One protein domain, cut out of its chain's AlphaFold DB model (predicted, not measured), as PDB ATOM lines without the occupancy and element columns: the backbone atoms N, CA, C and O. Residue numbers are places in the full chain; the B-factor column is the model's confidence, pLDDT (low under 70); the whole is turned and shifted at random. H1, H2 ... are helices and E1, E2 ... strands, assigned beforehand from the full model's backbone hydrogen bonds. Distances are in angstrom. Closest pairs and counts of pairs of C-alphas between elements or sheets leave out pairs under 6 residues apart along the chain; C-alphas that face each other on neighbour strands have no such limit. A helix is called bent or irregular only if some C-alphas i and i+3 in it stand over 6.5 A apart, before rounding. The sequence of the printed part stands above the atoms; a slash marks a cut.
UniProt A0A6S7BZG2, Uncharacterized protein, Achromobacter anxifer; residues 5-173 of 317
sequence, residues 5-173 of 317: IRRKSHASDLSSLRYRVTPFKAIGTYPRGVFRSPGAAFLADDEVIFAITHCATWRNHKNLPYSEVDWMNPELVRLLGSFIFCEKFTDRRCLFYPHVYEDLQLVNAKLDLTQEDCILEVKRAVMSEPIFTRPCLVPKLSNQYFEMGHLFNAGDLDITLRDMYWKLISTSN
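What this domain is: This is residues 5 to 173 of the 317 residues of an uncharacterized protein of Achromobacter anxifer (UniProt A0A6S7BZG2). A six-strand sheet, curled like part of a barrel, makes the core, with H2 and H5 side by side on one face and H3 on the other: three layers, helices on both faces of a sheet. The short helices H1 and H4 lie at the margins, and three long stretches with no named element loop round the body. The printed part has 169 residues, with five named helices and six named strands in the order H1 E1 E2 E3 E4 H2 E5 H3 H4 E6 H5; the sheet runs E5 E1 E4 E3 E2 E6, mixed. The class is mixed, helices and strands, with 77 residues, under half, in named elements; the whole is compact, with a radius of gyration of the C-alphas of 15.8 A, and rounded, spanning 43 by 43 by 33 A.

Where its parts are: H1, residues 11 to 14, begins at C-alpha 11 (94.663, 135.399, 176.033). E1 is residues 18 to 23, 15.9 A; E2, residues 29 to 37, 21.1 A, bends by 76 degrees at residue 33; E3 is residues 40 to 44; E4 is residues 49 to 55, 19.2 A. H2 is residues 74 to 84, 15.2 A, E5 residues 104 to 107, H3 residues 116 to 128, 18.6 A, H4 residues 130 to 133 and E6 residues 150 to 153. H5, residues 159 to 168, 14.9 A, ends at C-alpha 168 (90.285, 105.175, 179.813); it is irregular, with C-alphas 160 and 163 7.1 A apart.

How they stand to each other: The sheet is strongly twisted. E2, E3 and E4 form a meander, each strand the antiparallel neighbour of the one before, with N 35 and O 42 at 2.8 A and N 52 and O 41 at 2.8 A. E1 is antiparallel to E4, N 20 to O 53 2.8 A, and E1, E2, E3 and E4 form a Greek key, four strands in a row of which three are a meander and the first is the antiparallel neighbour of the fourth. Edge strand E5 is antiparallel to E1, N 21 to O 104 2.8 A; E4, H2, E5 is a split strand-helix-strand unit, E1 between its strands, with a right-handed crossover. Edge strand E6 is parallel to E2, N 30 to O 150 2.8 A. H2 is over E4 and E3, at a height of 8.7 A, and H3 is on the opposite face at 9.1 A. H2 and H5 touch, closest C-alphas Ser 82 and Tyr 165, 5.0 A, opposite ways at a shallow tilt of 34 degrees, only just short of steep. H3 and H4 are close but not clearly touching, closest C-alphas Met 127 and Thr 133, 6.8 A; H1 is not on the sheet. Every O i to N i+4 pair is within hydrogen-bond range in H3, 6 of 7 in H2 and 4 of 6 in H5; H1 and H4 are too short for one.

The domain as a whole: The farthest C-alphas, His 10 and Thr 90, are 44.7 A apart. The printed part has no cut; the links E4 to H2, H2 to E5 and H4 to E6 are long. Mean pLDDT of the printed part is 83.9, with 33 residues under 70, among them 8 to 14 and 132 to 149.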
ATOM      1  N   ILE A   5      99.926 126.859 160.394       85.50
ATOM      2  CA  ILE A   5     100.293 127.033 161.800       85.50
ATOM      3  C   ILE A   5     100.271 128.519 162.167       85.50
ATOM      4  O   ILE A   5     100.641 129.395 161.386       85.50
ATOM      5  N   ARG A   6      99.802 128.805 163.380       84.75
ATOM      6  CA  ARG A   6      99.806 130.120 164.018       84.75
ATOM      7  C   ARG A   6     100.575 130.024 165.338       84.75
ATOM      8  O   ARG A   6     100.304 129.122 166.115       84.75
ATOM      9  N   ARG A   7     101.481 130.977 165.602       72.69
ATOM     10  CA  ARG A   7     102.353 131.000 166.803       72.69
ATOM     11  C   ARG A   7     101.918 131.932 167.937       72.69
ATOM     12  O   ARG A   7     102.441 131.853 169.038       72.69
ATOM     13  N   LYS A   8     101.048 132.906 167.652       61.41
ATOM     14  CA  LYS A   8     100.640 133.930 168.631       61.41
ATOM     15  C   LYS A   8      99.258 133.615 169.175       61.41
ATOM     16  O   LYS A   8      98.283 133.821 168.443       61.41
ATOM     17  N   SER A   9      99.175 133.206 170.435       60.25
ATOM     18  CA  SER A   9      97.920 133.210 171.183       60.25
ATOM     19  C   SER A   9      97.551 134.615 171.633       60.25
ATOM     20  O   SER A   9      98.367 135.376 172.149       60.25
ATOM     21  N   HIS A  10      96.282 134.959 171.466       63.88
ATOM     22  CA  HIS A  10      95.629 135.910 172.352       63.88
ATOM     23  C   HIS A  10      95.277 135.211 173.667       63.88
ATOM     24  O   HIS A  10      95.102 133.995 173.700       63.88
ATOM     25  N   ALA A  11      95.099 135.965 174.753       63.03
ATOM     26  CA  ALA A  11      94.663 135.399 176.033       63.03
ATOM     27  C   ALA A  11      93.355 134.582 175.909       63.03
ATOM     28  O   ALA A  11      93.184 133.575 176.594       63.03
ATOM     29  N   SER A  12      92.473 134.960 174.974       65.44
ATOM     30  CA  SER A  12      91.255 134.220 174.616       65.44
ATOM     31  C   SER A  12      91.511 132.841 173.996       65.44
ATOM     32  O   SER A  12      90.628 131.990 174.016       65.44
ATOM     33  N   ASP A  13      92.698 132.602 173.432       69.12
ATOM     34  CA  ASP A  13      93.026 131.343 172.763       69.12
ATOM     35  C   ASP A  13      93.359 130.231 173.766       69.12
ATOM     36  O   ASP A  13      93.219 129.053 173.438       69.12
ATOM     37  N   LEU A  14      93.736 130.577 175.002       68.38
ATOM     38  CA  LEU A  14      94.060 129.612 176.059       68.38
ATOM     39  C   LEU A  14      92.818 128.842 176.537       68.38
ATOM     40  O   LEU A  14      92.877 127.633 176.750       68.38
ATOM     41  N   SER A  15      91.667 129.509 176.627       73.38
ATOM     42  CA  SER A  15      90.394 128.879 177.002       73.38
ATOM     43  C   SER A  15      89.653 128.238 175.823       73.38
ATOM     44  O   SER A  15      88.671 127.526 176.027       73.38
ATOM     45  N   SER A  16      90.109 128.459 174.586       81.38
ATOM     46  CA  SER A  16      89.439 127.953 173.388       81.38
ATOM     47  C   SER A  16      89.888 126.540 173.004       81.38
ATOM     48  O   SER A  16      91.067 126.190 173.102       81.38
ATOM     49  N   LEU A  17      88.937 125.741 172.513       87.44
ATOM     50  CA  LEU A  17      89.210 124.432 171.929       87.44
ATOM     51  C   LEU A  17      89.913 124.610 170.575       87.44
ATOM     52  O   LEU A  17      89.370 125.239 169.656       87.44
ATOM     53  N   ARG A  18      91.143 124.099 170.479       88.62
ATOM     54  CA  ARG A  18      92.019 124.234 169.308       88.62
ATOM     55  C   ARG A  18      92.853 122.982 169.114       88.62
ATOM     56  O   ARG A  18      93.152 122.276 170.072       88.62
ATOM     57  N   TYR A  19      93.274 122.758 167.876       92.00
ATOM     58  CA  TYR A  19      94.347 121.821 167.584       92.00
ATOM     59  C   TYR A  19      95.682 122.491 167.898       92.00
ATOM     60  O   TYR A  19      96.009 123.532 167.325       92.00
ATOM     61  N   ARG A  20      96.430 121.896 168.817       90.38
ATOM     62  CA  ARG A  20      97.728 122.366 169.290       90.38
ATOM     63  C   ARG A  20      98.784 121.364 168.872       90.38
ATOM     64  O   ARG A  20      98.572 120.164 169.023       90.38
ATOM     65  N   VAL A  21      99.893 121.861 168.349       91.81
ATOM     66  CA  VAL A  21     101.077 121.067 168.048       91.81
ATOM     67  C   VAL A  21     102.079 121.273 169.171       91.81
ATOM     68  O   VAL A  21     102.403 122.404 169.517       91.81
ATOM     69  N   THR A  22     102.586 120.181 169.726       91.81
ATOM     70  CA  THR A  22     103.666 120.207 170.710       91.81
ATOM     71  C   THR A  22     104.882 119.501 170.126       91.81
ATOM     72  O   THR A  22     104.869 118.272 170.030       91.81
ATOM     73  N   PRO A  23     105.918 120.251 169.715       91.06
ATOM     74  CA  PRO A  23     107.217 119.690 169.361       91.06
ATOM     75  C   PRO A  23     107.864 118.993 170.559       91.06
ATOM     76  O   PRO A  23     107.623 119.381 171.702       91.06
ATOM     77  N   PHE A  24     108.738 118.025 170.308       90.56
ATOM     78  CA  PHE A  24     109.562 117.387 171.335       90.56
ATOM     79  C   PHE A  24     111.048 117.649 171.080       90.56
ATOM     80  O   PHE A  24     111.461 117.846 169.938       90.56
ATOM     81  N   LYS A  25     111.853 117.682 172.148       87.12
ATOM     82  CA  LYS A  25     113.301 117.918 172.057       87.12
ATOM     83  C   LYS A  25     114.089 116.640 171.776       87.12
ATOM     84  O   LYS A  25     113.713 115.561 172.230       87.12
ATOM     85  N   ALA A  26     115.254 116.810 171.160       84.94
ATOM     86  CA  ALA A  26     116.237 115.760 170.891       84.94
ATOM     87  C   ALA A  26     116.653 114.925 172.116       84.94
ATOM     88  O   ALA A  26     116.916 113.737 172.013       84.94
ATOM     89  N   ILE A  27     116.706 115.542 173.298       87.44
ATOM     90  CA  ILE A  27     117.219 114.895 174.517       87.44
ATOM     91  C   ILE A  27     116.311 113.770 175.051       87.44
ATOM     92  O   ILE A  27     116.711 113.016 175.932       87.44
ATOM     93  N   GLY A  28     115.077 113.666 174.549       91.12
ATOM     94  CA  GLY A  28     114.150 112.609 174.945       91.12
ATOM     95  C   GLY A  28     114.310 111.309 174.154       91.12
ATOM     96  O   GLY A  28     115.030 111.232 173.156       91.12
ATOM     97  N   THR A  29     113.556 110.298 174.587       92.69
ATOM     98  CA  THR A  29     113.522 108.955 173.995       92.69
ATOM     99  C   THR A  29     112.086 108.592 173.633       92.69
ATOM    100  O   THR A  29     111.206 108.607 174.498       92.69
ATOM    101  N   TYR A  30     111.835 108.271 172.361       94.81
ATOM    102  CA  TYR A  30     110.488 108.240 171.782       94.81
ATOM    103  C   TYR A  30     110.212 106.955 170.988       94.81
ATOM    104  O   TYR A  30     111.084 106.501 170.241       94.81
ATOM    105  N   PRO A  31     108.999 106.380 171.085       96.06
ATOM    106  CA  PRO A  31     108.622 105.240 170.259       96.06
ATOM    107  C   PRO A  31     108.433 105.701 168.811       96.06
ATOM    108  O   PRO A  31     107.609 106.576 168.538       96.06
ATOM    109  N   ARG A  32     109.184 105.114 167.874       95.88
ATOM    110  CA  ARG A  32     109.063 105.424 166.443       95.88
ATOM    111  C   ARG A  32     107.685 105.007 165.930       95.88
ATOM    112  O   ARG A  32     107.252 103.878 166.160       95.88
ATOM    113  N   GLY A  33     107.030 105.884 165.173       96.25
ATOM    114  CA  GLY A  33     105.778 105.576 164.486       96.25
ATOM    115  C   GLY A  33     104.802 106.746 164.417       96.25
ATOM    116  O   GLY A  33     105.095 107.871 164.825       96.25
ATOM    117  N   VAL A  34     103.611 106.450 163.891       97.62
ATOM    118  CA  VAL A  34     102.476 107.375 163.837       97.62
ATOM    119  C   VAL A  34     101.313 106.752 164.596       97.62
ATOM    120  O   VAL A  34     100.739 105.756 164.161       97.62
ATOM    121  N   PHE A  35     100.946 107.362 165.715       98.00
ATOM    122  CA  PHE A  35      99.893 106.880 166.600       98.00
ATOM    123  C   PHE A  35      98.732 107.854 166.546       98.00
ATOM    124  O   PHE A  35      98.881 109.037 166.854       98.00
ATOM    125  N   ARG A  36      97.580 107.362 166.106       97.38
ATOM    126  CA  ARG A  36      96.427 108.187 165.746       97.38
ATOM    127  C   ARG A  36      95.277 107.900 166.692       97.38
ATOM    128  O   ARG A  36      95.034 106.765 167.083       97.38
ATOM    129  N   SER A  37      94.544 108.934 167.066       95.38
ATOM    130  CA  SER A  37      93.358 108.805 167.899       95.38
ATOM    131  C   SER A  37      92.353 109.909 167.632       95.38
ATOM    132  O   SER A  37      92.713 110.989 167.160       95.38
ATOM    133  N   PRO A  38      91.074 109.687 167.971       93.62
ATOM    134  CA  PRO A  38      90.098 110.763 167.962       93.62
ATOM    135  C   PRO A  38      90.583 111.915 168.853       93.62
ATOM    136  O   PRO A  38      90.731 111.755 170.061       93.62
ATOM    137  N   GLY A  39      90.863 113.067 168.241       92.56
ATOM    138  CA  GLY A  39      91.297 114.277 168.943       92.56
ATOM    139  C   GLY A  39      92.783 114.357 169.312       92.56
ATOM    140  O   GLY A  39      93.193 115.399 169.822       92.56
ATOM    141  N   ALA A  40      93.606 113.345 169.015       96.00
ATOM    142  CA  ALA A  40      95.052 113.434 169.218       96.00
ATOM    143  C   ALA A  40      95.860 112.564 168.251       96.00
ATOM    144  O   ALA A  40      95.391 111.533 167.780       96.00
ATOM    145  N   ALA A  41      97.105 112.949 167.996       97.44
ATOM    146  CA  ALA A  41      98.071 112.115 167.298       97.44
ATOM    147  C   ALA A  41      99.483 112.348 167.838       97.44
ATOM    148  O   ALA A  41      99.797 113.442 168.302       97.44
ATOM    149  N   PHE A  42     100.334 111.334 167.752       97.88
ATOM    150  CA  PHE A  42     101.766 111.426 168.012       97.88
ATOM    151  C   PHE A  42     102.513 110.913 166.786       97.88
ATOM    152  O   PHE A  42     102.170 109.856 166.252       97.88
ATOM    153  N   LEU A  43     103.507 111.665 166.334       96.69
ATOM    154  CA  LEU A  43     104.389 111.276 165.247       96.69
ATOM    155  C   LEU A  43     105.828 111.407 165.727       96.69
ATOM    156  O   LEU A  43     106.221 112.465 166.218       96.69
ATOM    157  N   ALA A  44     106.589 110.330 165.564       94.75
ATOM    158  CA  ALA A  44     108.024 110.303 165.785       94.75
ATOM    159  C   ALA A  44     108.689 109.505 164.665       94.75
ATOM    160  O   ALA A  44     108.507 108.289 164.554       94.75
ATOM    161  N   ASP A  45     109.459 110.197 163.840       91.50
ATOM    162  CA  ASP A  45     110.285 109.604 162.798       91.50
ATOM    163  C   ASP A  45     111.640 110.309 162.721       91.50
ATOM    164  O   ASP A  45     111.971 111.139 163.569       91.50
ATOM    165  N   ASP A  46     112.440 109.937 161.725       86.25
ATOM    166  CA  ASP A  46     113.811 110.419 161.567       86.25
ATOM    167  C   ASP A  46     113.897 111.907 161.167       86.25
ATOM    168  O   ASP A  46     114.990 112.462 161.092       86.25
ATOM    169  N   GLU A  47     112.767 112.572 160.902       86.06
ATOM    170  CA  GLU A  47     112.727 113.990 160.537       86.06
ATOM    171  C   GLU A  47     112.196 114.866 161.675       86.06
ATOM    172  O   GLU A  47     112.702 115.968 161.891       86.06
ATOM    173  N   VAL A  48     111.149 114.421 162.380       88.44
ATOM    174  CA  VAL A  48     110.486 115.248 163.395       88.44
ATOM    175  C   VAL A  48     109.739 114.426 164.438       88.44
ATOM    176  O   VAL A  48     109.241 113.330 164.183       88.44
ATOM    177  N   ILE A  49     109.613 115.009 165.632       92.19
ATOM    178  CA  ILE A  49     108.864 114.438 166.748       92.19
ATOM    179  C   ILE A  49     107.890 115.488 167.277       92.19
ATOM    180  O   ILE A  49     108.296 116.543 167.774       92.19
ATOM    181  N   PHE A  50     106.591 115.219 167.160       93.81
ATOM    182  CA  PHE A  50     105.547 116.113 167.650       93.81
ATOM    183  C   PHE A  50     104.256 115.376 168.014       93.81
ATOM    184  O   PHE A  50     103.932 114.307 167.499       93.81
ATOM    185  N   ALA A  51     103.480 116.006 168.889       95.75
ATOM    186  CA  ALA A  51     102.111 115.626 169.196       95.75
ATOM    187  C   ALA A  51     101.143 116.662 168.630       95.75
ATOM    188  O   ALA A  51     101.458 117.849 168.566       95.75
ATOM    189  N   ILE A  52      99.944 116.216 168.280       94.88
ATOM    190  CA  ILE A  52      98.791 117.061 167.991       94.88
ATOM    191  C   ILE A  52      97.721 116.719 169.018       94.88
ATOM    192  O   ILE A  52      97.386 115.547 169.174       94.88
ATOM    193  N   THR A  53      97.141 117.716 169.680       94.38
ATOM    194  CA  THR A  53      95.993 117.515 170.574       94.38
ATOM    195  C   THR A  53      94.904 118.539 170.308       94.38
ATOM    196  O   THR A  53      95.178 119.703 170.023       94.38
ATOM    197  N   HIS A  54      93.646 118.116 170.386       93.12
ATOM    198  CA  HIS A  54      92.486 118.986 170.247       93.12
ATOM    199  C   HIS A  54      91.927 119.327 171.630       93.12
ATOM    200  O   HIS A  54      91.121 118.580 172.182       93.12
ATOM    201  N   CYS A  55      92.382 120.435 172.222       89.06
ATOM    202  CA  CYS A  55      92.064 120.770 173.610       89.06
ATOM    203  C   CYS A  55      92.064 122.276 173.915       89.06
ATOM    204  O   CYS A  55      92.687 123.091 173.223       89.06
ATOM    205  N   ALA A  56      91.367 122.631 174.995       87.12
ATOM    206  CA  ALA A  56      91.599 123.870 175.733       87.12
ATOM    207  C   ALA A  56      92.671 123.637 176.815       87.12
ATOM    208  O   ALA A  56      92.945 122.491 177.178       87.12
ATOM    209  N   THR A  57      93.284 124.701 177.341       85.50
ATOM    210  CA  THR A  57      94.239 124.568 178.454       85.50
ATOM    211  C   THR A  57      93.520 124.390 179.795       85.50
ATOM    212  O   THR A  57      92.299 124.547 179.895       85.50
ATOM    213  N   TRP A  58      94.280 124.112 180.862       85.88
ATOM    214  CA  TRP A  58      93.748 124.010 182.228       85.88
ATOM    215  C   TRP A  58      92.980 125.259 182.678       85.88
ATOM    216  O   TRP A  58      92.062 125.151 183.486       85.88
ATOM    217  N   ARG A  59      93.272 126.432 182.098       78.50
ATOM    218  CA  ARG A  59      92.588 127.701 182.404       78.50
ATOM    219  C   ARG A  59      91.095 127.694 182.086       78.50
ATOM    220  O   ARG A  59      90.369 128.552 182.575       78.50
ATOM    221  N   ASN A  60      90.620 126.743 181.283       78.25
ATOM    222  CA  ASN A  60      89.191 126.580 181.026       78.25
ATOM    223  C   ASN A  60      88.426 125.973 182.226       78.25
ATOM    224  O   ASN A  60      87.197 126.034 182.277       78.25
ATOM    225  N   HIS A  61      89.122 125.395 183.210       79.56
ATOM    226  CA  HIS A  61      88.495 124.807 184.390       79.56
ATOM    227  C   HIS A  61      88.307 125.858 185.492       79.56
ATOM    228  O   HIS A  61      89.265 126.320 186.106       79.56
ATOM    229  N   LYS A  62      87.043 126.199 185.778       70.44
ATOM    230  CA  LYS A  62      86.641 127.342 186.624       70.44
ATOM    231  C   LYS A  62      87.075 127.294 188.100       70.44
ATOM    232  O   LYS A  62      86.922 128.296 188.783       70.44
ATOM    233  N   ASN A  63      87.620 126.176 188.578       80.44
ATOM    234  CA  ASN A  63      87.948 125.961 189.993       80.44
ATOM    235  C   ASN A  63      89.406 125.534 190.223       80.44
ATOM    236  O   ASN A  63      89.736 125.065 191.311       80.44
ATOM    237  N   LEU A  64      90.269 125.626 189.208       82.44
ATOM    238  CA  LEU A  64      91.683 125.321 189.400       82.44
ATOM    239  C   LEU A  64      92.414 126.528 189.998       82.44
ATOM    240  O   LEU A  64      92.121 127.665 189.616       82.44
ATOM    241  N   PRO A  65      93.375 126.303 190.914       82.62
ATOM    242  CA  PRO A  65      94.248 127.371 191.363       82.62
ATOM    243  C   PRO A  65      95.043 127.909 190.173       82.62
ATOM    244  O   PRO A  65      95.395 127.174 189.246       82.62
ATOM    245  N   TYR A  66      95.346 129.203 190.214       77.88
ATOM    246  CA  TYR A  66      96.260 129.787 189.248       77.88
ATOM    247  C   TYR A  66      97.644 129.141 189.377       77.88
ATOM    248  O   TYR A  66      98.153 128.942 190.479       77.88
ATOM    249  N   SER A  67      98.256 128.834 188.237       77.50
ATOM    250  CA  SER A  67      99.644 128.406 188.150       77.50
ATOM    251  C   SER A  67     100.306 129.160 187.009       77.50
ATOM    252  O   SER A  67      99.821 129.124 185.880       77.50
ATOM    253  N   GLU A  68     101.421 129.825 187.300       65.88
ATOM    254  CA  GLU A  68     102.265 130.473 186.282       65.88
ATOM    255  C   GLU A  68     102.938 129.459 185.354       65.88
ATOM    256  O   GLU A  68     103.421 129.802 184.279       65.88
ATOM    257  N   VAL A  69     102.963 128.202 185.790       66.25
ATOM    258  CA  VAL A  69     103.636 127.087 185.144       66.25
ATOM    259  C   VAL A  69     102.617 126.022 184.753       66.25
ATOM    260  O   VAL A  69     102.861 124.838 184.958       66.25
ATOM    261  N   ASP A  70     101.462 126.406 184.196       71.56
ATOM    262  CA  ASP A  70     100.495 125.484 183.584       71.56
ATOM    263  C   ASP A  70     101.048 124.884 182.278       71.56
ATOM    264  O   ASP A  70     100.545 125.090 181.178       71.56
ATOM    265  N   TRP A  71     102.134 124.127 182.430       75.25
ATOM    266  CA  TRP A  71     103.114 123.835 181.396       75.25
ATOM    267  C   TRP A  71     102.707 122.709 180.448       75.25
ATOM    268  O   TRP A  71     103.393 122.488 179.472       75.25
ATOM    269  N   MET A  72     101.622 121.971 180.676       87.56
ATOM    270  CA  MET A  72     101.206 120.905 179.754       87.56
ATOM    271  C   MET A  72      99.692 120.854 179.653       87.56
ATOM    272  O   MET A  72      99.029 120.758 180.677       87.56
ATOM    273  N   ASN A  73      99.129 120.892 178.445       89.44
ATOM    274  CA  ASN A  73      97.676 120.841 178.265       89.44
ATOM    275  C   ASN A  73      97.086 119.452 178.623       89.44
ATOM    276  O   ASN A  73      97.802 118.452 178.535       89.44
ATOM    277  N   PRO A  74      95.793 119.364 179.000       92.81
ATOM    278  CA  PRO A  74      95.182 118.121 179.476       92.81
ATOM    279  C   PRO A  74      95.284 116.944 178.502       92.81
ATOM    280  O   PRO A  74      95.663 115.846 178.895       92.81
ATOM    281  N   GLU A  75      94.978 117.154 177.222       95.00
ATOM    282  CA  GLU A  75      94.995 116.061 176.242       95.00
ATOM    283  C   GLU A  75      96.425 115.617 175.899       95.00
ATOM    284  O   GLU A  75      96.636 114.457 175.566       95.00
ATOM    285  N   LEU A  76      97.428 116.493 176.037       95.69
ATOM    286  CA  LEU A  76      98.832 116.102 175.901       95.69
ATOM    287  C   LEU A  76      99.253 115.201 177.059       95.69
ATOM    288  O   LEU A  76      99.843 114.157 176.819       95.69
ATOM    289  N   VAL A  77      98.882 115.536 178.296       96.88
ATOM    290  CA  VAL A  77      99.129 114.659 179.453       96.88
ATOM    291  C   VAL A  77      98.478 113.293 179.238       96.88
ATOM    292  O   VAL A  77      99.123 112.271 179.441       96.88
ATOM    293  N   ARG A  78      97.219 113.267 178.781       97.94
ATOM    294  CA  ARG A  78      96.495 112.029 178.461       97.94
ATOM    295  C   ARG A  78      97.217 111.215 177.388       97.94
ATOM    296  O   ARG A  78      97.360 110.001 177.524       97.94
ATOM    297  N   LEU A  79      97.687 111.883 176.334       98.06
ATOM    298  CA  LEU A  79      98.423 111.263 175.238       98.06
ATOM    299  C   LEU A  79      99.717 110.634 175.752       98.06
ATOM    300  O   LEU A  79      99.940 109.454 175.511       98.06
ATOM    301  N   LEU A  80     100.532 111.380 176.499       98.19
ATOM    302  CA  LEU A  80     101.789 110.872 177.050       98.19
ATOM    303  C   LEU A  80     101.555 109.733 178.047       98.19
ATOM    304  O   LEU A  80     102.220 108.704 177.965       98.19
ATOM    305  N   GLY A  81     100.555 109.867 178.921       98.31
ATOM    306  CA  GLY A  81     100.145 108.811 179.848       98.31
ATOM    307  C   GLY A  81      99.761 107.515 179.138       98.31
ATOM    308  O   GLY A  81     100.148 106.443 179.588       98.31
ATOM    309  N   SER A  82      99.089 107.601 177.982       98.50
ATOM    310  CA  SER A  82      98.727 106.411 177.196       98.50
ATOM    311  C   SER A  82      99.930 105.621 176.672       98.50
ATOM    312  O   SER A  82      99.795 104.426 176.443       98.50
ATOM    313  N   PHE A  83     101.089 106.265 176.498       98.44
ATOM    314  CA  PHE A  83     102.344 105.586 176.162       98.44
ATOM    315  C   PHE A  83     103.087 105.106 177.408       98.44
ATOM    316  O   PHE A  83     103.563 103.978 177.421       98.44
ATOM    317  N   ILE A  84     103.156 105.934 178.458       98.00
ATOM    318  CA  ILE A  84     103.821 105.579 179.722       98.00
ATOM    319  C   ILE A  84     103.200 104.308 180.323       98.00
ATOM    320  O   ILE A  84     103.913 103.455 180.833       98.00
ATOM    321  N   PHE A  85     101.881 104.129 180.213       97.94
ATOM    322  CA  PHE A  85     101.187 102.927 180.704       97.94
ATOM    323  C   PHE A  85     101.412 101.674 179.845       97.94
ATOM    324  O   PHE A  85     101.020 100.582 180.248       97.94
ATOM    325  N   CYS A  86     102.043 101.817 178.677       97.25
ATOM    326  CA  CYS A  86     102.492 100.705 177.841       97.25
ATOM    327  C   CYS A  86     103.952 100.311 178.111       97.25
ATOM    328  O   CYS A  86     104.450  99.392 177.466       97.25
ATOM    329  N   GLU A  87     104.667 101.004 178.998       95.94
ATOM    330  CA  GLU A  87     106.042 100.643 179.336       95.94
ATOM    331  C   GLU A  87     106.096  99.272 180.013       95.94
ATOM    332  O   GLU A  87     105.370  99.003 180.972       95.94
ATOM    333  N   LYS A  88     106.991  98.411 179.522       91.38
ATOM    334  CA  LYS A  88     107.302  97.132 180.159       91.38
ATOM    335  C   LYS A  88     108.294  97.365 181.295       91.38
ATOM    336  O   LYS A  88     109.138  98.260 181.224       91.38
ATOM    337  N   PHE A  89     108.226  96.541 182.334       75.00
ATOM    338  CA  PHE A  89     108.984  96.755 183.571       75.00
ATOM    339  C   PHE A  89     110.519  96.765 183.369       75.00
ATOM    340  O   PHE A  89     111.230  97.556 183.997       75.00
ATOM    341  N   THR A  90     111.034  95.933 182.457       68.00
ATOM    342  CA  THR A  90     112.478  95.717 182.237       68.00
ATOM    343  C   THR A  90     113.050  96.360 180.973       68.00
ATOM    344  O   THR A  90     114.270  96.387 180.822       68.00
ATOM    345  N   ASP A  91     112.211  96.894 180.084       76.81
ATOM    346  CA  ASP A  91     112.633  97.286 178.731       76.81
ATOM    347  C   ASP A  91     112.789  98.809 178.563       76.81
ATOM    348  O   ASP A  91     113.001  99.574 179.513       76.81
ATOM    349  N   ARG A  92     112.748  99.257 177.300       84.88
ATOM    350  CA  ARG A  92     112.777 100.662 176.897       84.88
ATOM    351  C   ARG A  92     111.591 101.415 177.490       84.88
ATOM    352  O   ARG A  92     110.492 100.890 177.631       84.88
ATOM    353  N   ARG A  93     111.824 102.692 177.788       89.31
ATOM    354  CA  ARG A  93     110.832 103.592 178.379       89.31
ATOM    355  C   ARG A  93     110.717 104.858 177.562       89.31
ATOM    356  O   ARG A  93     111.681 105.281 176.914       89.31
ATOM    357  N   CYS A  94     109.550 105.477 177.624       93.56
ATOM    358  CA  CYS A  94     109.353 106.787 177.047       93.56
ATOM    359  C   CYS A  94     109.979 107.834 177.972       93.56
ATOM    360  O   CYS A  94     109.612 107.946 179.136       93.56
ATOM    361  N   LEU A  95     110.891 108.641 177.432       93.69
ATOM    362  CA  LEU A  95     111.437 109.813 178.113       93.69
ATOM    363  C   LEU A  95     110.964 111.040 177.344       93.69
ATOM    364  O   LEU A  95     111.668 111.575 176.485       93.69
ATOM    365  N   PHE A  96     109.714 111.431 177.583       94.50
ATOM    366  CA  PHE A  96     109.095 112.523 176.844       94.50
ATOM    367  C   PHE A  96     109.663 113.876 177.274       94.50
ATOM    368  O   PHE A  96     109.544 114.263 178.432       94.50
ATOM    369  N   TYR A  97     110.184 114.641 176.313       93.06
ATOM    370  CA  TYR A  97     110.656 116.007 176.543       93.06
ATOM    371  C   TYR A  97     109.879 117.010 175.671       93.06
ATOM    372  O   TYR A  97     110.400 117.501 174.662       93.06
ATOM    373  N   PRO A  98     108.603 117.299 175.999       91.00
ATOM    374  CA  PRO A  98     107.792 118.223 175.218       91.00
ATOM    375  C   PRO A  98     108.342 119.650 175.313       91.00
ATOM    376  O   PRO A  98     108.753 120.124 176.375       91.00
ATOM    377  N   HIS A  99     108.307 120.374 174.199       85.56
ATOM    378  CA  HIS A  99     108.666 121.780 174.146       85.56
ATOM    379  C   HIS A  99     107.435 122.666 174.340       85.56
ATOM    380  O   HIS A  99     106.794 123.138 173.403       85.56
ATOM    381  N   VAL A 100     107.082 122.848 175.605       69.62
ATOM    382  CA  VAL A 100     105.752 123.304 176.014       69.62
ATOM    383  C   VAL A 100     105.466 124.799 175.881       69.62
ATOM    384  O   VAL A 100     104.308 125.202 175.953       69.62
ATOM    385  N   TYR A 101     106.490 125.626 175.665       66.50
ATOM    386  CA  TYR A 101     106.325 127.077 175.518       66.50
ATOM    387  C   TYR A 101     106.128 127.530 174.063       66.50
ATOM    388  O   TYR A 101     105.959 128.721 173.810       66.50
ATOM    389  N   GLU A 102     106.106 126.598 173.105       69.38
ATOM    390  CA  GLU A 102     105.740 126.895 171.718       69.38
ATOM    391  C   GLU A 102     104.239 126.681 171.539       69.38
ATOM    392  O   GLU A 102     103.756 125.552 171.455       69.38
ATOM    393  N   ASP A 103     103.479 127.774 171.473       70.44
ATOM    394  CA  ASP A 103     102.041 127.714 171.210       70.44
ATOM    395  C   ASP A 103     101.775 127.643 169.702       70.44
ATOM    396  O   ASP A 103     101.359 128.612 169.058       70.44
ATOM    397  N   LEU A 104     102.073 126.481 169.118       86.12
ATOM    398  CA  LEU A 104     101.781 126.189 167.719       86.12
ATOM    399  C   LEU A 104     100.335 125.717 167.592       86.12
ATOM    400  O   LEU A 104      99.973 124.628 168.034       86.12
ATOM    401  N   GLN A 105      99.494 126.520 166.953       88.56
ATOM    402  CA  GLN A 105      98.080 126.212 166.761       88.56
ATOM    403  C   GLN A 105      97.786 125.949 165.290       88.56
ATOM    404  O   GLN A 105      98.174 126.738 164.424       88.56
ATOM    405  N   LEU A 106      97.060 124.869 164.998       88.31
ATOM    406  CA  LEU A 106      96.591 124.601 163.642       88.31
ATOM    407  C   LEU A 106      95.349 125.443 163.360       88.31
ATOM    408  O   LEU A 106      94.340 125.373 164.063       88.31
ATOM    409  N   VAL A 107      95.417 126.231 162.294       81.44
ATOM    410  CA  VAL A 107      94.304 127.042 161.809       81.44
ATOM    411  C   VAL A 107      93.515 126.192 160.825       81.44
ATOM    412  O   VAL A 107      93.856 126.184 159.652       81.44
ATOM    413  N   ASN A 108      92.518 125.440 161.309       69.94
ATOM    414  CA  ASN A 108      91.469 124.788 160.509       69.94
ATOM    415  C   ASN A 108      90.358 124.244 161.422       69.94
ATOM    416  O   ASN A 108      90.634 123.666 162.470       69.94
ATOM    417  N   ALA A 109      89.093 124.428 161.030       63.44
ATOM    418  CA  ALA A 109      87.951 124.205 161.923       63.44
ATOM    419  C   ALA A 109      87.626 122.725 162.202       63.44
ATOM    420  O   ALA A 109      86.925 122.449 163.173       63.44
ATOM    421  N   LYS A 110      88.098 121.776 161.377       81.75
ATOM    422  CA  LYS A 110      87.874 120.330 161.562       81.75
ATOM    423  C   LYS A 110      89.031 119.535 160.957       81.75
ATOM    424  O   LYS A 110      89.176 119.518 159.739       81.75
ATOM    425  N   LEU A 111      89.843 118.899 161.799       89.44
ATOM    426  CA  LEU A 111      90.885 117.959 161.377       89.44
ATOM    427  C   LEU A 111      90.508 116.558 161.853       89.44
ATOM    428  O   LEU A 111      90.228 116.357 163.037       89.44
ATOM    429  N   ASP A 112      90.530 115.586 160.949       92.31
ATOM    430  CA  ASP A 112      90.411 114.188 161.340       92.31
ATOM    431  C   ASP A 112      91.807 113.594 161.549       92.31
ATOM    432  O   ASP A 112      92.469 113.155 160.610       92.31
ATOM    433  N   LEU A 113      92.252 113.591 162.806       93.88
ATOM    434  CA  LEU A 113      93.562 113.067 163.199       93.88
ATOM    435  C   LEU A 113      93.661 111.536 163.106       93.88
ATOM    436  O   LEU A 113      94.738 110.989 163.333       93.88
ATOM    437  N   THR A 114      92.572 110.838 162.766       94.56
ATOM    438  CA  THR A 114      92.609 109.397 162.481       94.56
ATOM    439  C   THR A 114      93.111 109.093 161.067       94.56
ATOM    440  O   THR A 114      93.598 107.990 160.820       94.56
ATOM    441  N   GLN A 115      93.059 110.074 160.160       94.62
ATOM    442  CA  GLN A 115      93.432 109.911 158.756       94.62
ATOM    443  C   GLN A 115      94.917 110.182 158.523       94.62
ATOM    444  O   GLN A 115      95.457 111.204 158.948       94.62
ATOM    445  N   GLU A 116      95.566 109.295 157.772       94.31
ATOM    446  CA  GLU A 116      96.987 109.401 157.431       94.31
ATOM    447  C   GLU A 116      97.324 110.683 156.670       94.31
ATOM    448  O   GLU A 116      98.220 111.421 157.080       94.31
ATOM    449  N   ASP A 117      96.547 110.998 155.632       93.88
ATOM    450  CA  ASP A 117      96.738 112.206 154.827       93.88
ATOM    451  C   ASP A 117      96.675 113.477 155.676       93.88
ATOM    452  O   ASP A 117      97.430 114.423 155.450       93.88
ATOM    453  N   CYS A 118      95.812 113.500 156.700       93.69
ATOM    454  CA  CYS A 118      95.735 114.627 157.621       93.69
ATOM    455  C   CYS A 118      97.039 114.779 158.412       93.69
ATOM    456  O   CYS A 118      97.544 115.893 158.543       93.69
ATOM    457  N   ILE A 119      97.604 113.682 158.923       94.81
ATOM    458  CA  ILE A 119      98.867 113.719 159.670       94.81
ATOM    459  C   ILE A 119     100.029 114.141 158.769       94.81
ATOM    460  O   ILE A 119     100.847 114.957 159.190       94.81
ATOM    461  N   LEU A 120     100.076 113.660 157.525       93.75
ATOM    462  CA  LEU A 120     101.103 114.052 156.558       93.75
ATOM    463  C   LEU A 120     101.022 115.544 156.205       93.75
ATOM    464  O   LEU A 120     102.050 116.219 156.164       93.75
ATOM    465  N   GLU A 121      99.820 116.089 156.004       93.06
ATOM    466  CA  GLU A 121      99.628 117.531 155.786       93.06
ATOM    467  C   GLU A 121     100.056 118.357 157.007       93.06
ATOM    468  O   GLU A 121     100.710 119.392 156.858       93.06
ATOM    469  N   VAL A 122      99.743 117.896 158.224       93.06
ATOM    470  CA  VAL A 122     100.214 118.562 159.446       93.06
ATOM    471  C   VAL A 122     101.735 118.489 159.547       93.06
ATOM    472  O   VAL A 122     102.352 119.519 159.799       93.06
ATOM    473  N   LYS A 123     102.356 117.330 159.291       93.06
ATOM    474  CA  LYS A 123     103.819 117.179 159.289       93.06
ATOM    475  C   LYS A 123     104.472 118.171 158.329       93.06
ATOM    476  O   LYS A 123     105.393 118.870 158.732       93.06
ATOM    477  N   ARG A 124     103.970 118.307 157.095       92.00
ATOM    478  CA  ARG A 124     104.485 119.300 156.129       92.00
ATOM    479  C   ARG A 124     104.381 120.728 156.661       92.00
ATOM    480  O   ARG A 124     105.333 121.493 156.532       92.00
ATOM    481  N   ALA A 125     103.251 121.084 157.275       90.81
ATOM    482  CA  ALA A 125     103.079 122.403 157.877       90.81
ATOM    483  C   ALA A 125     104.069 122.626 159.033       90.81
ATOM    484  O   ALA A 125     104.735 123.657 159.063       90.81
ATOM    485  N   VAL A 126     104.221 121.649 159.933       88.50
ATOM    486  CA  VAL A 126     105.175 121.679 161.055       88.50
ATOM    487  C   VAL A 126     106.600 121.847 160.541       88.50
ATOM    488  O   VAL A 126     107.288 122.770 160.958       88.50
ATOM    489  N   MET A 127     107.015 121.051 159.558       86.94
ATOM    490  CA  MET A 127     108.352 121.127 158.965       86.94
ATOM    491  C   MET A 127     108.626 122.439 158.229       86.94
ATOM    492  O   MET A 127     109.783 122.767 158.005       86.94
ATOM    493  N   SER A 128     107.600 123.209 157.853       87.19
ATOM    494  CA  SER A 128     107.780 124.535 157.244       87.19
ATOM    495  C   SER A 128     108.044 125.646 158.267       87.19
ATOM    496  O   SER A 128     108.474 126.744 157.907       87.19
ATOM    497  N   GLU A 129     107.812 125.381 159.554       84.19
ATOM    498  CA  GLU A 129     107.949 126.380 160.601       84.19
ATOM    499  C   GLU A 129     109.428 126.719 160.875       84.19
ATOM    500  O   GLU A 129     110.258 125.823 161.025       84.19
ATOM    501  N   PRO A 130     109.789 128.010 161.035       77.81
ATOM    502  CA  PRO A 130     111.152 128.457 161.347       77.81
ATOM    503  C   PRO A 130     111.901 127.722 162.466       77.81
ATOM    504  O   PRO A 130     113.125 127.692 162.422       77.81
ATOM    505  N   ILE A 131     111.200 127.156 163.459       73.19
ATOM    506  CA  ILE A 131     111.850 126.428 164.565       73.19
ATOM    507  C   ILE A 131     112.427 125.077 164.110       73.19
ATOM    508  O   ILE A 131     113.335 124.572 164.755       73.19
ATOM    509  N   PHE A 132     111.934 124.537 162.988       69.81
ATOM    510  CA  PHE A 132     112.402 123.297 162.364       69.81
ATOM    511  C   PHE A 132     113.248 123.540 161.102       69.81
ATOM    512  O   PHE A 132     113.912 122.628 160.629       69.81
ATOM    513  N   THR A 133     113.242 124.754 160.535       60.75
ATOM    514  CA  THR A 133     113.929 125.054 159.257       60.75
ATOM    515  C   THR A 133     115.169 125.928 159.381       60.75
ATOM    516  O   THR A 133     115.972 125.969 158.449       60.75
ATOM    517  N   ARG A 134     115.351 126.662 160.485       52.69
ATOM    518  CA  ARG A 134     116.504 127.559 160.645       52.69
ATOM    519  C   ARG A 134     117.490 127.000 161.667       52.69
ATOM    520  O   ARG A 134     117.120 126.893 162.836       52.69
ATOM    521  N   PRO A 135     118.763 126.767 161.291       45.78
ATOM    522  CA  PRO A 135     119.829 126.715 162.276       45.78
ATOM    523  C   PRO A 135     119.819 128.065 162.995       45.78
ATOM    524  O   PRO A 135     119.963 129.120 162.371       45.78
ATOM    525  N   CYS A 136     119.544 128.060 164.296       43.16
ATOM    526  CA  CYS A 136     119.563 129.281 165.092       43.16
ATOM    527  C   CYS A 136     120.935 129.970 164.918       43.16
ATOM    528  O   CYS A 136     121.973 129.326 165.017       43.16
ATOM    529  N   LEU A 137     120.972 131.289 164.699       41.59
ATOM    530  CA  LEU A 137     122.224 132.065 164.556       41.59
ATOM    531  C   LEU A 137     123.085 132.092 165.840       41.59
ATOM    532  O   LEU A 137     124.153 132.696 165.871       41.59
ATOM    533  N   VAL A 138     122.614 131.434 166.903       41.16
ATOM    534  CA  VAL A 138     123.312 131.217 168.165       41.16
ATOM    535  C   VAL A 138     123.606 129.710 168.271       41.16
ATOM    536  O   VAL A 138     122.673 128.946 168.532       41.16
ATOM    537  N   PRO A 139     124.870 129.267 168.112       40.84
ATOM    538  CA  PRO A 139     125.248 127.846 168.036       40.84
ATOM    539  C   PRO A 139     124.813 126.972 169.225       40.84
ATOM    540  O   PRO A 139     124.777 125.754 169.120       40.84
ATOM    541  N   LYS A 140     124.474 127.575 170.375       43.94
ATOM    542  CA  LYS A 140     124.011 126.860 171.581       43.94
ATOM    543  C   LYS A 140     122.496 126.608 171.632       43.94
ATOM    544  O   LYS A 140     122.043 125.806 172.440       43.94
ATOM    545  N   LEU A 141     121.708 127.285 170.793       40.91
ATOM    546  CA  LEU A 141     120.248 127.112 170.696       40.91
ATOM    547  C   LEU A 141     119.834 126.385 169.408       40.91
ATOM    548  O   LEU A 141     118.725 125.863 169.333       40.91
ATOM    549  N   SER A 142     120.720 126.326 168.409       39.94
ATOM    550  CA  SER A 142     120.449 125.762 167.082       39.94
ATOM    551  C   SER A 142     120.357 124.248 167.014       39.94
ATOM    552  O   SER A 142     119.861 123.761 166.013       39.94
ATOM    553  N   ASN A 143     120.799 123.510 168.031       42.69
ATOM    554  CA  ASN A 143     120.861 122.047 167.957       42.69
ATOM    555  C   ASN A 143     119.700 121.326 168.660       42.69
ATOM    556  O   ASN A 143     119.522 120.134 168.456       42.69
ATOM    557  N   GLN A 144     118.865 122.018 169.444       49.53
ATOM    558  CA  GLN A 144     117.902 121.344 170.336       49.53
ATOM    559  C   GLN A 144     116.733 120.636 169.617       49.53
ATOM    560  O   GLN A 144     116.094 119.769 170.218       49.53
ATOM    561  N   TYR A 145     116.465 120.999 168.357       49.00
ATOM    562  CA  TYR A 145     115.462 120.356 167.489       49.00
ATOM    563  C   TYR A 145     116.067 119.587 166.312       49.00
ATOM    564  O   TYR A 145     115.340 118.883 165.622       49.00
ATOM    565  N   PHE A 146     117.363 119.778 166.055       45.00
ATOM    566  CA  PHE A 146     118.063 119.205 164.903       45.00
ATOM    567  C   PHE A 146     118.918 117.998 165.284       45.00
ATOM    568  O   PHE A 146     119.239 117.185 164.422       45.00
ATOM    569  N   GLU A 147     119.284 117.860 166.559       52.84
ATOM    570  CA  GLU A 147     119.733 116.572 167.071       52.84
ATOM    571  C   GLU A 147     118.527 115.625 167.083       52.84
ATOM    572  O   GLU A 147     117.434 115.966 167.536       52.84
ATOM    573  N   MET A 148     118.691 114.455 166.477       58.03
ATOM    574  CA  MET A 148     117.602 113.496 166.352       58.03
ATOM    575  C   MET A 148     117.310 112.906 167.730       58.03
ATOM    576  O   MET A 148     118.229 112.459 168.418       58.03
ATOM    577  N   GLY A 149     116.036 112.914 168.133       60.53
ATOM    578  CA  GLY A 149     115.608 112.235 169.352       60.53
ATOM    579  C   GLY A 149     116.023 110.768 169.352       60.53
ATOM    580  O   GLY A 149     116.134 110.149 168.291       60.53
ATOM    581  N   HIS A 150     116.225 110.179 170.530       85.31
ATOM    582  CA  HIS A 150     116.504 108.749 170.605       85.31
ATOM    583  C   HIS A 150     115.234 107.962 170.269       85.31
ATOM    584  O   HIS A 150     114.344 107.789 171.101       85.31
ATOM    585  N   LEU A 151     115.124 107.501 169.025       91.75
ATOM    586  CA  LEU A 151     114.010 106.671 168.584       91.75
ATOM    587  C   LEU A 151     114.254 105.203 168.938       91.75
ATOM    588  O   LEU A 151     115.357 104.687 168.760       91.75
ATOM    589  N   PHE A 152     113.210 104.514 169.387       93.00
ATOM    590  CA  PHE A 152     113.232 103.068 169.614       93.00
ATOM    591  C   PHE A 152     112.022 102.380 168.978       93.00
ATOM    592  O   PHE A 152     111.084 103.040 168.517       93.00
ATOM    593  N   ASN A 153     112.061 101.049 168.895       93.94
ATOM    594  CA  ASN A 153     110.979 100.284 168.296       93.94
ATOM    595  C   ASN A 153     109.758 100.306 169.222       93.94
ATOM    596  O   ASN A 153     109.841  99.905 170.376       93.94
ATOM    597  N   ALA A 154     108.602 100.730 168.715       94.31
ATOM    598  CA  ALA A 154     107.376 100.760 169.504       94.31
ATOM    599  C   ALA A 154     106.947  99.376 170.035       94.31
ATOM    600  O   ALA A 154     106.239  99.319 171.034       94.31
ATOM    601  N   GLY A 155     107.390  98.276 169.410       92.75
ATOM    602  CA  GLY A 155     107.179  96.907 169.907       92.75
ATOM    603  C   GLY A 155     107.920  96.575 171.213       92.75
ATOM    604  O   GLY A 155     107.594  95.582 171.866       92.75
ATOM    605  N   ASP A 156     108.864  97.424 171.632       92.94
ATOM    606  CA  ASP A 156     109.497  97.338 172.952       92.94
ATOM    607  C   ASP A 156     108.524  97.764 174.076       92.94
ATOM    608  O   ASP A 156     108.818  97.586 175.253       92.94
ATOM    609  N   LEU A 157     107.347  98.301 173.725       95.75
ATOM    610  CA  LEU A 157     106.233  98.603 174.629       95.75
ATOM    611  C   LEU A 157     105.080  97.610 174.414       95.75
ATOM    612  O   LEU A 157     104.941  97.030 173.336       95.75
ATOM    613  N   ASP A 158     104.164  97.523 175.379       95.94
ATOM    614  CA  ASP A 158     102.827  96.926 175.217       95.94
ATOM    615  C   ASP A 158     101.910  97.854 174.393       95.94
ATOM    616  O   ASP A 158     100.799  98.223 174.786       95.94
ATOM    617  N   ILE A 159     102.404  98.301 173.234       96.12
ATOM    618  CA  ILE A 159     101.848  99.420 172.466       96.12
ATOM    619  C   ILE A 159     100.429  99.166 171.951       96.12
ATOM    620  O   ILE A 159      99.677 100.105 171.697       96.12
ATOM    621  N   THR A 160     100.022  97.902 171.843       96.19
ATOM    622  CA  THR A 160      98.657  97.511 171.464       96.19
ATOM    623  C   THR A 160      97.613  97.963 172.494       96.19
ATOM    624  O   THR A 160      96.456  98.181 172.134       96.19
ATOM    625  N   LEU A 161      98.012  98.183 173.754       97.19
ATOM    626  CA  LEU A 161      97.148  98.699 174.820       97.19
ATOM    627  C   LEU A 161      96.950 100.220 174.763       97.19
ATOM    628  O   LEU A 161      96.043 100.750 175.409       97.19
ATOM    629  N   ARG A 162      97.759 100.943 173.980       97.50
ATOM    630  CA  ARG A 162      97.819 102.412 173.998       97.50
ATOM    631  C   ARG A 162      96.473 103.067 173.694       97.50
ATOM    632  O   ARG A 162      96.091 104.034 174.350       97.50
ATOM    633  N   ASP A 163      95.720 102.530 172.737       97.06
ATOM    634  CA  ASP A 163      94.401 103.067 172.375       97.06
ATOM    635  C   ASP A 163      93.335 102.801 173.443       97.06
ATOM    636  O   ASP A 163      92.405 103.596 173.608       97.06
ATOM    637  N   MET A 164      93.469 101.700 174.186       97.94
ATOM    638  CA  MET A 164      92.636 101.420 175.351       97.94
ATOM    639  C   MET A 164      92.947 102.425 176.465       97.94
ATOM    640  O   MET A 164      92.028 103.108 176.925       97.94
ATOM    641  N   TYR A 165      94.223 102.630 176.812       98.44
ATOM    642  CA  TYR A 165      94.607 103.623 177.820       98.44
ATOM    643  C   TYR A 165      94.216 105.041 177.417       98.44
ATOM    644  O   TYR A 165      93.686 105.784 178.239       98.44
ATOM    645  N   TRP A 166      94.384 105.409 176.143       97.81
ATOM    646  CA  TRP A 166      93.879 106.678 175.628       97.81
ATOM    647  C   TRP A 166      92.396 106.847 175.962       97.81
ATOM    648  O   TRP A 166      92.014 107.881 176.495       97.81
ATOM    649  N   LYS A 167      91.551 105.839 175.728       97.62
ATOM    650  CA  LYS A 167      90.112 105.918 176.035       97.62
ATOM    651  C   LYS A 167      89.821 106.002 177.536       97.62
ATOM    652  O   LYS A 167      88.935 106.770 177.904       97.62
ATOM    653  N   LEU A 168      90.551 105.262 178.372       97.94
ATOM    654  CA  LEU A 168      90.285 105.175 179.813       97.94
ATOM    655  C   LEU A 168      90.847 106.349 180.631       97.94
ATOM    656  O   LEU A 168      90.261 106.720 181.648       97.94
ATOM    657  N   ILE A 169      91.949 106.972 180.203       98.25
ATOM    658  CA  ILE A 169      92.512 108.132 180.906       98.25
ATOM    659  C   ILE A 169      91.578 109.334 180.714       98.25
ATOM    660  O   ILE A 169      91.469 109.902 179.627       98.25
ATOM    661  N   SER A 170      90.915 109.747 181.793       95.44
ATOM    662  CA  SER A 170      90.033 110.915 181.807       95.44
ATOM    663  C   SER A 170      90.786 112.182 182.203       95.44
ATOM    664  O   SER A 170      91.357 112.258 183.290       95.44
ATOM    665  N   THR A 171      90.690 113.231 181.382       94.12
ATOM    666  CA  THR A 171      91.246 114.561 181.696       94.12
ATOM    667  C   THR A 171      90.563 115.247 182.882       94.12
ATOM    668  O   THR A 171      91.111 116.198 183.437       94.12
ATOM    669  N   SER A 172      89.397 114.750 183.310       93.25
ATOM    670  CA  SER A 172      88.703 115.218 184.518       93.25
ATOM    671  C   SER A 172      89.202 114.539 185.800       93.25
ATOM    672  O   SER A 172      88.907 115.014 186.895       93.25
ATOM    673  N   ASN A 173      89.973 113.449 185.695       95.12
ATOM    674  CA  ASN A 173      90.613 112.822 186.848       95.12
ATOM    675  C   ASN A 173      91.918 113.560 187.186       95.12
ATOM    676  O   ASN A 173      93.012 113.097 186.875       95.12
TER     677      ASN A 173